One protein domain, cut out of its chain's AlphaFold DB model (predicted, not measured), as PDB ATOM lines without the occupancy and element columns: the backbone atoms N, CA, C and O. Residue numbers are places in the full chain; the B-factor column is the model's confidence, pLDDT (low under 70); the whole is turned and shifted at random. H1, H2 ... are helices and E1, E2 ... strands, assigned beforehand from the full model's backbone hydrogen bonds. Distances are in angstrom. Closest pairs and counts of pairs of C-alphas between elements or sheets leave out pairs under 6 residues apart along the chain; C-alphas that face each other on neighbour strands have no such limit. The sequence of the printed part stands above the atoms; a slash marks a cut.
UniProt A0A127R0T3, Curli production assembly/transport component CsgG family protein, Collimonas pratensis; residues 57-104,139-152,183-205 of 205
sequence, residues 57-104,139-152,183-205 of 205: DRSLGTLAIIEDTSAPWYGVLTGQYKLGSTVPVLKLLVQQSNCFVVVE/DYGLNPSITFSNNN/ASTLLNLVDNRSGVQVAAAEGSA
ATOM      1  N   ASP A  57      34.726 -41.941  53.861       94.12
ATOM      2  CA  ASP A  57      34.760 -41.650  55.308       94.12
ATOM      3  C   ASP A  57      35.810 -40.583  55.671       94.12
ATOM      4  O   ASP A  57      35.721 -39.903  56.697       94.12
ATOM      5  N   ARG A  58      36.859 -40.460  54.848       94.00
ATOM      6  CA  ARG A  58      37.977 -39.530  55.031       94.00
ATOM      7  C   ARG A  58      38.416 -38.948  53.692       94.00
ATOM      8  O   ARG A  58      38.525 -39.673  52.708       94.00
ATOM      9  N   SER A  59      38.751 -37.660  53.695       94.56
ATOM     10  CA  SER A  59      39.278 -36.964  52.520       94.56
ATOM     11  C   SER A  59      40.645 -37.511  52.094       94.56
ATOM     12  O   SER A  59      41.545 -37.677  52.918       94.56
ATOM     13  N   LEU A  60      40.813 -37.706  50.787       94.69
ATOM     14  CA  LEU A  60      42.031 -38.161  50.112       94.69
ATOM     15  C   LEU A  60      43.043 -37.026  49.893       94.69
ATOM     16  O   LEU A  60      44.236 -37.274  49.747       94.69
ATOM     17  N   GLY A  61      42.580 -35.775  49.882       95.88
ATOM     18  CA  GLY A  61      43.430 -34.595  49.733       95.88
ATOM     19  C   GLY A  61      42.624 -33.344  49.415       95.88
ATOM     20  O   GLY A  61      41.396 -33.335  49.528       95.88
ATOM     21  N   THR A  62      43.303 -32.277  49.005       97.69
ATOM     22  CA  THR A  62      42.627 -31.054  48.553       97.69
ATOM     23  C   THR A  62      42.502 -31.004  47.036       97.69
ATOM     24  O   THR A  62      43.430 -31.350  46.306       97.69
ATOM     25  N   LEU A  63      41.357 -30.528  46.548       97.62
ATOM     26  CA  LEU A  63      41.054 -30.471  45.119       97.62
ATOM     27  C   LEU A  63      40.706 -29.052  44.686       97.62
ATOM     28  O   LEU A  63      39.850 -28.399  45.286       97.62
ATOM     29  N   ALA A  64      41.331 -28.592  43.607       97.38
ATOM     30  CA  ALA A  64      40.884 -27.421  42.869       97.38
ATOM     31  C   ALA A  64      40.191 -27.847  41.578       97.38
ATOM     32  O   ALA A  64      40.690 -28.711  40.867       97.38
ATOM     33  N   ILE A  65      39.088 -27.186  41.240       96.56
ATOM     34  CA  ILE A  65      38.453 -27.339  39.929       96.56
ATOM     35  C   ILE A  65      38.994 -26.238  39.025       96.56
ATOM     36  O   ILE A  65      38.925 -25.056  39.375       96.56
ATOM     37  N   ILE A  66      39.565 -26.636  37.895       94.00
ATOM     38  CA  ILE A  66      40.253 -25.757  36.956       94.00
ATOM     39  C   ILE A  66      39.498 -25.829  35.633       94.00
ATOM     40  O   ILE A  66      39.722 -26.700  34.799       94.00
ATOM     41  N   GLU A  67      38.560 -24.907  35.467       92.44
ATOM     42  CA  GLU A  67      37.804 -24.761  34.231       92.44
ATOM     43  C   GLU A  67      38.590 -23.909  33.229       92.44
ATOM     44  O   GLU A  67      38.925 -22.756  33.512       92.44
ATOM     45  N   ASP A  68      38.869 -24.465  32.049       92.44
ATOM     46  CA  ASP A  68      39.488 -23.723  30.953       92.44
ATOM     47  C   ASP A  68      38.441 -22.872  30.226       92.44
ATOM     48  O   ASP A  68      37.827 -23.281  29.238       92.44
ATOM     49  N   THR A  69      38.251 -21.649  30.715       92.25
ATOM     50  CA  THR A  69      37.305 -20.693  30.125       92.25
ATOM     51  C   THR A  69      37.749 -20.164  28.759       92.25
ATOM     52  O   THR A  69      36.998 -19.430  28.120       92.25
ATOM     53  N   SER A  70      38.977 -20.471  28.330       93.12
ATOM     54  CA  SER A  70      39.515 -20.068  27.028       93.12
ATOM     55  C   SER A  70      39.276 -21.119  25.942       93.12
ATOM     56  O   SER A  70      39.378 -20.816  24.751       93.12
ATOM     57  N   ALA A  71      38.914 -22.342  26.336       91.38
ATOM     58  CA  ALA A  71      38.693 -23.436  25.414       91.38
ATOM     59  C   ALA A  71      37.437 -23.222  24.543       91.38
ATOM     60  O   ALA A  71      36.422 -22.697  25.019       91.38
ATOM     61  N   PRO A  72      37.433 -23.708  23.283       90.94
ATOM     62  CA  PRO A  72      36.291 -23.565  22.376       90.94
ATOM     63  C   PRO A  72      34.969 -24.085  22.953       90.94
ATOM     64  O   PRO A  72      33.913 -23.485  22.735       90.94
ATOM     65  N   TRP A  73      35.020 -25.173  23.728       89.94
ATOM     66  CA  TRP A  73      33.836 -25.770  24.341       89.94
ATOM     67  C   TRP A  73      33.150 -24.818  25.328       89.94
ATOM     68  O   TRP A  73      31.923 -24.792  25.385       89.94
ATOM     69  N   TYR A  74      33.904 -23.988  26.054       91.19
ATOM     70  CA  TYR A  74      33.337 -23.048  27.020       91.19
ATOM     71  C   TYR A  74      32.562 -21.926  26.315       91.19
ATOM     72  O   TYR A  74      31.488 -21.512  26.761       91.19
ATOM     73  N   GLY A  75      33.051 -21.485  25.151       90.31
ATOM     74  CA  GLY A  75      32.331 -20.557  24.278       90.31
ATOM     75  C   GLY A  75      31.032 -21.150  23.726       90.31
ATOM     76  O   GLY A  75      30.016 -20.462  23.661       90.31
ATOM     77  N   VAL A  76      31.025 -22.442  23.381       89.06
ATOM     78  CA  VAL A  76      29.801 -23.152  22.968       89.06
ATOM     79  C   VAL A  76      28.823 -23.288  24.141       89.06
ATOM     80  O   VAL A  76      27.644 -22.959  23.987       89.06
ATOM     81  N   LEU A  77      29.306 -23.690  25.320       87.38
ATOM     82  CA  LEU A  77      28.514 -23.841  26.545       87.38
ATOM     83  C   LEU A  77      27.800 -22.531  26.927       87.38
ATOM     84  O   LEU A  77      26.581 -22.495  27.100       87.38
ATOM     85  N   THR A  78      28.553 -21.437  27.009       91.12
ATOM     86  CA  THR A  78      28.034 -20.129  27.439       91.12
ATOM     87  C   THR A  78      27.300 -19.386  26.323       91.12
ATOM     88  O   THR A  78      26.282 -18.731  26.554       91.12
ATOM     89  N   GLY A  79      27.781 -19.497  25.086       89.06
ATOM     90  CA  GLY A  79      27.251 -18.778  23.934       89.06
ATOM     91  C   GLY A  79      26.017 -19.434  23.326       89.06
ATOM     92  O   GLY A  79      24.996 -18.761  23.162       89.06
ATOM     93  N   GLN A  80      26.101 -20.725  22.990       86.56
ATOM     94  CA  GLN A  80      25.031 -21.452  22.296       86.56
ATOM     95  C   GLN A  80      24.032 -22.069  23.275       86.56
ATOM     96  O   GLN A  80      22.829 -21.919  23.081       86.56
ATOM     97  N   TYR A  81      24.520 -22.718  24.337       83.25
ATOM     98  CA  TYR A  81      23.658 -23.368  25.332       83.25
ATOM     99  C   TYR A  81      23.208 -22.435  26.462       83.25
ATOM    100  O   TYR A  81      22.322 -22.803  27.226       83.25
ATOM    101  N   LYS A  82      23.765 -21.216  26.545       86.94
ATOM    102  CA  LYS A  82      23.437 -20.212  27.579       86.94
ATOM    103  C   LYS A  82      23.616 -20.735  29.008       86.94
ATOM    104  O   LYS A  82      22.963 -20.254  29.931       86.94
ATOM    105  N   LEU A  83      24.505 -21.709  29.191       87.94
ATOM    106  CA  LEU A  83      24.825 -22.278  30.493       87.94
ATOM    107  C   LEU A  83      25.970 -21.503  31.152       87.94
ATOM    108  O   LEU A  83      26.786 -20.870  30.483       87.94
ATOM    109  N   GLY A  84      25.998 -21.526  32.482       89.44
ATOM    110  CA  GLY A  84      27.077 -20.933  33.268       89.44
ATOM    111  C   GLY A  84      28.298 -21.847  33.386       89.44
ATOM    112  O   GLY A  84      28.363 -22.914  32.785       89.44
ATOM    113  N   SER A  85      29.250 -21.418  34.217       91.56
ATOM    114  CA  SER A  85      30.406 -22.225  34.627       91.56
ATOM    115  C   SER A  85      29.979 -23.579  35.205       91.56
ATOM    116  O   SER A  85      29.000 -23.666  35.946       91.56
ATOM    117  N   THR A  86      30.758 -24.618  34.914       91.06
ATOM    118  CA  THR A  86      30.607 -25.973  35.469       91.06
ATOM    119  C   THR A  86      31.119 -26.078  36.908       91.06
ATOM    120  O   THR A  86      30.722 -26.974  37.655       91.06
ATOM    121  N   VAL A  87      31.961 -25.129  37.333       93.81
ATOM    122  CA  VAL A  87      32.638 -25.140  38.635       93.81
ATOM    123  C   VAL A  87      31.671 -25.276  39.819       93.81
ATOM    124  O   VAL A  87      31.956 -26.094  40.690       93.81
ATOM    125  N   PRO A  88      30.543 -24.541  39.917       92.19
ATOM    126  CA  PRO A  88      29.653 -24.645  41.077       92.19
ATOM    127  C   PRO A  88      29.036 -26.038  41.239       92.19
ATOM    128  O   PRO A  88      28.985 -26.556  42.352       92.19
ATOM    129  N   VAL A  89      28.618 -26.654  40.131       91.19
ATOM    130  CA  VAL A  89      28.010 -27.992  40.127       91.19
ATOM    131  C   VAL A  89      29.046 -29.040  40.522       91.19
ATOM    132  O   VAL A  89      28.803 -29.837  41.424       91.19
ATOM    133  N   LEU A  90      30.238 -28.990  39.919       93.56
ATOM    134  CA  LEU A  90      31.319 -29.920  40.245       93.56
ATOM    135  C   LEU A  90      31.789 -29.771  41.699       93.56
ATOM    136  O   LEU A  90      32.068 -30.771  42.353       93.56
ATOM    137  N   LYS A  91      31.839 -28.546  42.242       94.19
ATOM    138  CA  LYS A  91      32.183 -28.324  43.656       94.19
ATOM    139  C   LYS A  91      31.184 -28.975  44.596       94.19
ATOM    140  O   LYS A  91      31.615 -29.592  45.563       94.19
ATOM    141  N   LEU A  92      29.887 -28.850  44.317       92.88
ATOM    142  CA  LEU A  92      28.852 -29.464  45.144       92.88
ATOM    143  C   LEU A  92      28.990 -30.990  45.146       92.88
ATOM    144  O   LEU A  92      29.017 -31.585  46.218       92.88
ATOM    145  N   LEU A  93      29.162 -31.605  43.972       92.75
ATOM    146  CA  LEU A  93      29.378 -33.051  43.862       92.75
ATOM    147  C   LEU A  93      30.632 -33.492  44.629       92.75
ATOM    148  O   LEU A  93      30.575 -34.401  45.446       92.75
ATOM    149  N   VAL A  94      31.764 -32.805  44.459       94.62
ATOM    150  CA  VAL A  94      32.989 -33.135  45.208       94.62
ATOM    151  C   VAL A  94      32.799 -32.967  46.721       94.62
ATOM    152  O   VAL A  94      33.307 -33.765  47.500       94.62
ATOM    153  N   GLN A  95      32.066 -31.945  47.162       94.62
ATOM    154  CA  GLN A  95      31.787 -31.746  48.585       94.62
ATOM    155  C   GLN A  95      30.882 -32.846  49.152       94.62
ATOM    156  O   GLN A  95      31.079 -33.262  50.288       94.62
ATOM    157  N   GLN A  96      29.919 -33.337  48.373       93.06
ATOM    158  CA  GLN A  96      29.029 -34.427  48.784       93.06
ATOM    159  C   GLN A  96      29.739 -35.771  48.893       93.06
ATOM    160  O   GLN A  96      29.415 -36.558  49.782       93.06
ATOM    161  N   SER A  97      30.732 -36.023  48.039       94.06
ATOM    162  CA  SER A  97      31.516 -37.253  48.134       94.06
ATOM    163  C   SER A  97      32.425 -37.281  49.360       94.06
ATOM    164  O   SER A  97      32.871 -38.350  49.757       94.06
ATOM    165  N   ASN A  98      32.757 -36.128  49.958       95.75
ATOM    166  CA  ASN A  98      33.737 -36.004  51.050       95.75
ATOM    167  C   ASN A  98      35.127 -36.616  50.733       95.75
ATOM    168  O   ASN A  98      36.021 -36.646  51.578       95.75
ATOM    169  N   CYS A  99      35.358 -37.065  49.496       95.50
ATOM    170  CA  CYS A  99      36.621 -37.656  49.072       95.50
ATOM    171  C   CYS A  99      37.708 -36.597  48.899       95.50
ATOM    172  O   CYS A  99      38.889 -36.925  48.967       95.50
ATOM    173  N   PHE A 100      37.338 -35.328  48.723       97.00
ATOM    174  CA  PHE A 100      38.289 -34.225  48.670       97.00
ATOM    175  C   PHE A 100      37.761 -32.991  49.390       97.00
ATOM    176  O   PHE A 100      36.584 -32.640  49.294       97.00
ATOM    177  N   VAL A 101      38.668 -32.252  50.023       96.69
ATOM    178  CA  VAL A 101      38.382 -30.892  50.483       96.69
ATOM    179  C   VAL A 101      38.554 -29.930  49.310       96.69
ATOM    180  O   VAL A 101      39.658 -29.738  48.794       96.69
ATOM    181  N   VAL A 102      37.461 -29.296  48.892       95.88
ATOM    182  CA  VAL A 102      37.487 -28.306  47.808       95.88
ATOM    183  C   VAL A 102      38.232 -27.050  48.255       95.88
ATOM    184  O   VAL A 102      37.884 -26.428  49.259       95.88
ATOM    185  N   VAL A 103      39.218 -26.633  47.464       96.19
ATOM    186  CA  VAL A 103      39.902 -25.348  47.627       96.19
ATOM    187  C   VAL A 103      39.553 -24.399  46.490       96.19
ATOM    188  O   VAL A 103      39.472 -24.771  45.320       96.19
ATOM    189  N   GLU A 104      39.367 -23.129  46.836       94.31
ATOM    190  CA  GLU A 104      39.005 -22.103  45.867       94.31
ATOM    191  C   GLU A 104      40.176 -21.738  44.953       94.31
ATOM    192  O   GLU A 104      41.285 -21.437  45.407       94.31
ATOM    193  N   ASP A 139      46.221 -30.281  46.248       97.31
ATOM    194  CA  ASP A 139      46.992 -31.487  45.945       97.31
ATOM    195  C   ASP A 139      46.647 -31.987  44.541       97.31
ATOM    196  O   ASP A 139      47.538 -32.347  43.777       97.31
ATOM    197  N   TYR A 140      45.372 -31.875  44.165       98.06
ATOM    198  CA  TYR A 140      44.865 -32.276  42.863       98.06
ATOM    199  C   TYR A 140      44.198 -31.123  42.100       98.06
ATOM    200  O   TYR A 140      43.646 -30.185  42.690       98.06
ATOM    201  N   GLY A 141      44.229 -31.204  40.773       97.19
ATOM    202  CA  GLY A 141      43.452 -30.388  39.844       97.19
ATOM    203  C   GLY A 141      42.440 -31.245  39.085       97.19
ATOM    204  O   GLY A 141      42.830 -32.222  38.451       97.19
ATOM    205  N   LEU A 142      41.156 -30.889  39.151       97.44
ATOM    206  CA  LEU A 142      40.101 -31.464  38.318       97.44
ATOM    207  C   LEU A 142      39.841 -30.547  37.126       97.44
ATOM    208  O   LEU A 142      39.369 -29.421  37.303       97.44
ATOM    209  N   ASN A 143      40.108 -31.050  35.928       95.38
ATOM    210  CA  ASN A 143      39.996 -30.311  34.680       95.38
ATOM    211  C   ASN A 143      38.822 -30.883  33.869       95.38
ATOM    212  O   ASN A 143      38.975 -31.961  33.282       95.38
ATOM    213  N   PRO A 144      37.651 -30.223  33.854       94.62
ATOM    214  CA  PRO A 144      36.548 -30.618  32.994       94.62
ATOM    215  C   PRO A 144      36.766 -30.152  31.549       94.62
ATOM    216  O   PRO A 144      37.256 -29.048  31.301       94.62
ATOM    217  N   SER A 145      36.335 -30.963  30.590       92.75
ATOM    218  CA  SER A 145      36.150 -30.565  29.197       92.75
ATOM    219  C   SER A 145      34.862 -31.163  28.641       92.75
ATOM    220  O   SER A 145      34.391 -32.197  29.107       92.75
ATOM    221  N   ILE A 146      34.266 -30.485  27.661       90.12
ATOM    222  CA  ILE A 146      33.011 -30.915  27.041       90.12
ATOM    223  C   ILE A 146      33.221 -31.022  25.534       90.12
ATOM    224  O   ILE A 146      33.704 -30.093  24.885       90.12
ATOM    225  N   THR A 147      32.837 -32.152  24.964       87.38
ATOM    226  CA  THR A 147      32.761 -32.389  23.529       87.38
ATOM    227  C   THR A 147      31.296 -32.402  23.122       87.38
ATOM    228  O   THR A 147      30.516 -33.243  23.558       87.38
ATOM    229  N   PHE A 148      30.915 -31.448  22.277       82.94
ATOM    230  CA  PHE A 148      29.565 -31.372  21.732       82.94
ATOM    231  C   PHE A 148      29.522 -32.084  20.379       82.94
ATOM    232  O   PHE A 148      30.153 -31.628  19.422       82.94
ATOM    233  N   SER A 149      28.749 -33.163  20.277       70.06
ATOM    234  CA  SER A 149      28.466 -33.828  19.007       70.06
ATOM    235  C   SER A 149      27.335 -33.083  18.309       70.06
ATOM    236  O   SER A 149      26.175 -33.109  18.723       70.06
ATOM    237  N   ASN A 150      27.676 -32.357  17.246       58.50
ATOM    238  CA  ASN A 150      26.710 -31.582  16.483       58.50
ATOM    239  C   ASN A 150      26.467 -32.250  15.123       58.50
ATOM    240  O   ASN A 150      27.234 -32.044  14.186       58.50
ATOM    241  N   ASN A 151      25.356 -32.983  14.983       50.06
ATOM    242  CA  ASN A 151      24.935 -33.599  13.710       50.06
ATOM    243  C   ASN A 151      24.640 -32.570  12.593       50.06
ATOM    244  O   ASN A 151      24.485 -32.936  11.433       50.06
ATOM    245  N   ASN A 152      24.610 -31.272  12.922       47.75
ATOM    246  CA  ASN A 152      24.302 -30.175  12.000       47.75
ATOM    247  C   ASN A 152      25.528 -29.338  11.580       47.75
ATOM    248  O   ASN A 152      25.375 -28.202  11.134       47.75
ATOM    249  N   ALA A 183      26.269 -34.706  24.232       74.06
ATOM    250  CA  ALA A 183      27.408 -34.035  24.840       74.06
ATOM    251  C   ALA A 183      28.179 -35.061  25.667       74.06
ATOM    252  O   ALA A 183      27.635 -35.621  26.615       74.06
ATOM    253  N   SER A 184      29.445 -35.288  25.320       83.88
ATOM    254  CA  SER A 184      30.366 -36.059  26.158       83.88
ATOM    255  C   SER A 184      31.185 -35.095  27.014       83.88
ATOM    256  O   SER A 184      31.642 -34.054  26.545       83.88
ATOM    257  N   THR A 185      31.333 -35.411  28.290       88.38
ATOM    258  CA  THR A 185      32.110 -34.660  29.270       88.38
ATOM    259  C   THR A 185      33.262 -35.529  29.737       88.38
ATOM    260  O   THR A 185      33.052 -36.669  30.142       88.38
ATOM    261  N   LEU A 186      34.466 -34.967  29.746       92.38
ATOM    262  CA  LEU A 186      35.657 -35.594  30.301       92.38
ATOM    263  C   LEU A 186      36.087 -34.842  31.556       92.38
ATOM    264  O   LEU A 186      36.208 -33.618  31.558       92.38
ATOM    265  N   LEU A 187      36.340 -35.583  32.626       94.25
ATOM    266  CA  LEU A 187      36.868 -35.086  33.885       94.25
ATOM    267  C   LEU A 187      38.244 -35.697  34.113       94.25
ATOM    268  O   LEU A 187      38.365 -36.895  34.348       94.25
ATOM    269  N   ASN A 188      39.276 -34.862  34.085       96.69
ATOM    270  CA  ASN A 188      40.655 -35.291  34.277       96.69
ATOM    271  C   ASN A 188      41.163 -34.865  35.651       96.69
ATOM    272  O   ASN A 188      41.143 -33.677  35.969       96.69
ATOM    273  N   LEU A 189      41.663 -35.815  36.438       97.12
ATOM    274  CA  LEU A 189      42.258 -35.569  37.745       97.12
ATOM    275  C   LEU A 189      43.784 -35.624  37.644       97.12
ATOM    276  O   LEU A 189      44.353 -36.647  37.261       97.12
ATOM    277  N   VAL A 190      44.450 -34.531  38.003       97.56
ATOM    278  CA  VAL A 190      45.908 -34.379  37.936       97.56
ATOM    279  C   VAL A 190      46.464 -34.154  39.335       97.56
ATOM    280  O   VAL A 190      45.949 -33.315  40.065       97.56
ATOM    281  N   ASP A 191      47.516 -34.876  39.713       97.31
ATOM    282  CA  ASP A 191      48.314 -34.570  40.903       97.31
ATOM    283  C   ASP A 191      49.225 -33.371  40.603       97.31
ATOM    284  O   ASP A 191      50.129 -33.445  39.770       97.31
ATOM    285  N   ASN A 192      49.002 -32.253  41.294       96.06
ATOM    286  CA  ASN A 192      49.717 -31.000  41.049       96.06
ATOM    287  C   ASN A 192      51.190 -31.045  41.483       96.06
ATOM    288  O   ASN A 192      51.963 -30.172  41.088       96.06
ATOM    289  N   ARG A 193      51.596 -32.018  42.308       95.31
ATOM    290  CA  ARG A 193      52.990 -32.167  42.754       95.31
ATOM    291  C   ARG A 193      53.847 -32.855  41.699       95.31
ATOM    292  O   ARG A 193      55.020 -32.521  41.564       95.31
ATOM    293  N   SER A 194      53.269 -33.817  40.983       96.69
ATOM    294  CA  SER A 194      53.971 -34.649  40.001       96.69
ATOM    295  C   SER A 194      53.628 -34.305  38.549       96.69
ATOM    296  O   SER A 194      54.395 -34.637  37.648       96.69
ATOM    297  N   GLY A 195      52.493 -33.645  38.304       95.75
ATOM    298  CA  GLY A 195      51.942 -33.418  36.967       95.75
ATOM    299  C   GLY A 195      51.300 -34.666  36.348       95.75
ATOM    300  O   GLY A 195      50.905 -34.634  35.184       95.75
ATOM    301  N   VAL A 196      51.193 -35.766  37.098       97.25
ATOM    302  CA  VAL A 196      50.623 -37.024  36.610       97.25
ATOM    303  C   VAL A 196      49.101 -36.930  36.597       97.25
ATOM    304  O   VAL A 196      48.480 -36.583  37.602       97.25
ATOM    305  N   GLN A 197      48.485 -37.286  35.469       96.12
ATOM    306  CA  GLN A 197      47.052 -37.558  35.416       96.12
ATOM    307  C   GLN A 197      46.786 -38.897  36.108       96.12
ATOM    308  O   GLN A 197      47.172 -39.951  35.610       96.12
ATOM    309  N   VAL A 198      46.167 -38.839  37.283       97.06
ATOM    310  CA  VAL A 198      45.939 -40.007  38.145       97.06
ATOM    311  C   VAL A 198      44.593 -40.678  37.882       97.06
ATOM    312  O   VAL A 198      44.430 -41.851  38.200       97.06
ATOM    313  N   ALA A 199      43.635 -39.952  37.301       95.38
ATOM    314  CA  ALA A 199      42.350 -40.500  36.886       95.38
ATOM    315  C   ALA A 199      41.742 -39.684  35.739       95.38
ATOM    316  O   ALA A 199      42.017 -38.490  35.590       95.38
ATOM    317  N   ALA A 200      40.881 -40.334  34.965       93.81
ATOM    318  CA  ALA A 200      40.013 -39.708  33.983       93.81
ATOM    319  C   ALA A 200      38.643 -40.395  34.035       93.81
ATOM    320  O   ALA A 200      38.572 -41.612  34.215       93.81
ATOM    321  N   ALA A 201      37.573 -39.623  33.895       89.75
ATOM    322  CA  ALA A 201      36.213 -40.134  33.802       89.75
ATOM    323  C   ALA A 201      35.498 -39.476  32.623       89.75
ATOM    324  O   ALA A 201      35.615 -38.267  32.428       89.75
ATOM    325  N   GLU A 202      34.760 -40.270  31.859       86.69
ATOM    326  CA  GLU A 202      33.894 -39.799  30.782       86.69
ATOM    327  C   GLU A 202      32.432 -40.004  31.179       86.69
ATOM    328  O   GLU A 202      32.089 -41.007  31.805       86.69
ATOM    329  N   GLY A 203      31.569 -39.068  30.802       81.06
ATOM    330  CA  GLY A 203      30.123 -39.229  30.879       81.06
ATOM    331  C   GLY A 203      29.451 -38.570  29.688       81.06
ATOM    332  O   GLY A 203      29.876 -37.502  29.257       81.06
ATOM    333  N   SER A 204      28.398 -39.185  29.164       75.75
ATOM    334  CA  SER A 204      27.612 -38.643  28.057       75.75
ATOM    335  C   SER A 204      26.141 -38.491  28.434       75.75
ATOM    336  O   SER A 204      25.646 -39.156  29.349       75.75
ATOM    337  N   ALA A 205      25.459 -37.582  27.737       63.25
ATOM    338  CA  ALA A 205      24.016 -37.366  27.809       63.25
ATOM    339  C   ALA A 205      23.456 -37.012  26.428       63.25
ATOM    340  O   ALA A 205      24.192 -36.359  25.647       63.25
TER     341      ALA A 205
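What this domain is: This is residues 57 to 104, 139 to 152 and 183 to 205 of the 205 residues of the protein "Curli production assembly/transport component CsgG family protein" of Collimonas pratensis (UniProt A0A127R0T3). A twisted sheet of five strands curls like part of a barrel; the long strands E3, E4 and E5 run most of its length, and the short E1 and E2 join at the end where E3 begins. H2 covers that short-strand end, while H1 only grazes the sheet at E3, farther along that strand. The 85 printed residues hold two named helices and five named strands, in the order E1, H1, H2, E2, E3, E4, E5 along the chain, of the mixed class; the sheet is mixed too, in the order E2, E1, E3, E4, E5. The whole is compact, with a radius of gyration of the C-alphas of 13.7 A, and its elongated outline spans 45 by 24 by 22 A.

How they stand to each other: Begin with E3, residues 140 to 149, and E4, residues 183 to 191, antiparallel neighbours at 162 degrees; N 143 and O 188 are 2.8 A apart, within hydrogen-bond range. E5, residues 197 to 204, is an edge strand and forms a hairpin with E4, antiparallel at 167 degrees, with N 187 and O 201 at 2.8 A. On the other side of E3 look for E1, residues 61 to 65, parallel to it at 37 degrees, with N 142 and O 64 at 2.8 A. The other edge strand, E2, residues 100 to 102, is parallel to E1 at 46 degrees, with N 63 and O 101 at 2.9 A. H2, residues 87 to 97, is on the sheet at a height of 7.9 A, the two making two layers, a sheet with a helix on one face; its closest C-alphas to E2 are those of Val 94 and Phe 100, 6.4 A apart. H1, residues 72 to 79, only grazes the sheet with its residues 72 to 77; its closest C-alphas to E3 are those of Trp 73 and Ile 146, 5.9 A apart. E1, H1, H2 and E2 form a strand-helix-strand unit, two parallel neighbour strands with helices between, and its crossover is right-handed. H1 and H2 are apart. In both helices every O i to N i+4 pair is within hydrogen-bond range.

Where its parts are: Find C-alpha 61 at (43.430, -34.595, 49.733), where E1 begins. E3 starts at C-alpha 140, (44.865, -32.276, 42.863), and runs 29.0 A; E4 runs 26.4 A, and H2 15.4 A. E5 runs 20.8 A and ends at C-alpha 204, (27.612, -38.643, 28.057).

The domain as a whole: The C-alphas farthest apart, of Arg 58 and Asn 152, are 46.1 A apart. Residues 105 to 138 and 153 to 182 are not printed, with gaps of 12.3 A and 13.8 A between the C-alphas across these cuts. Of the links printed whole, none is long. The model's confidence is under 70 at residues 150 to 152 and 205.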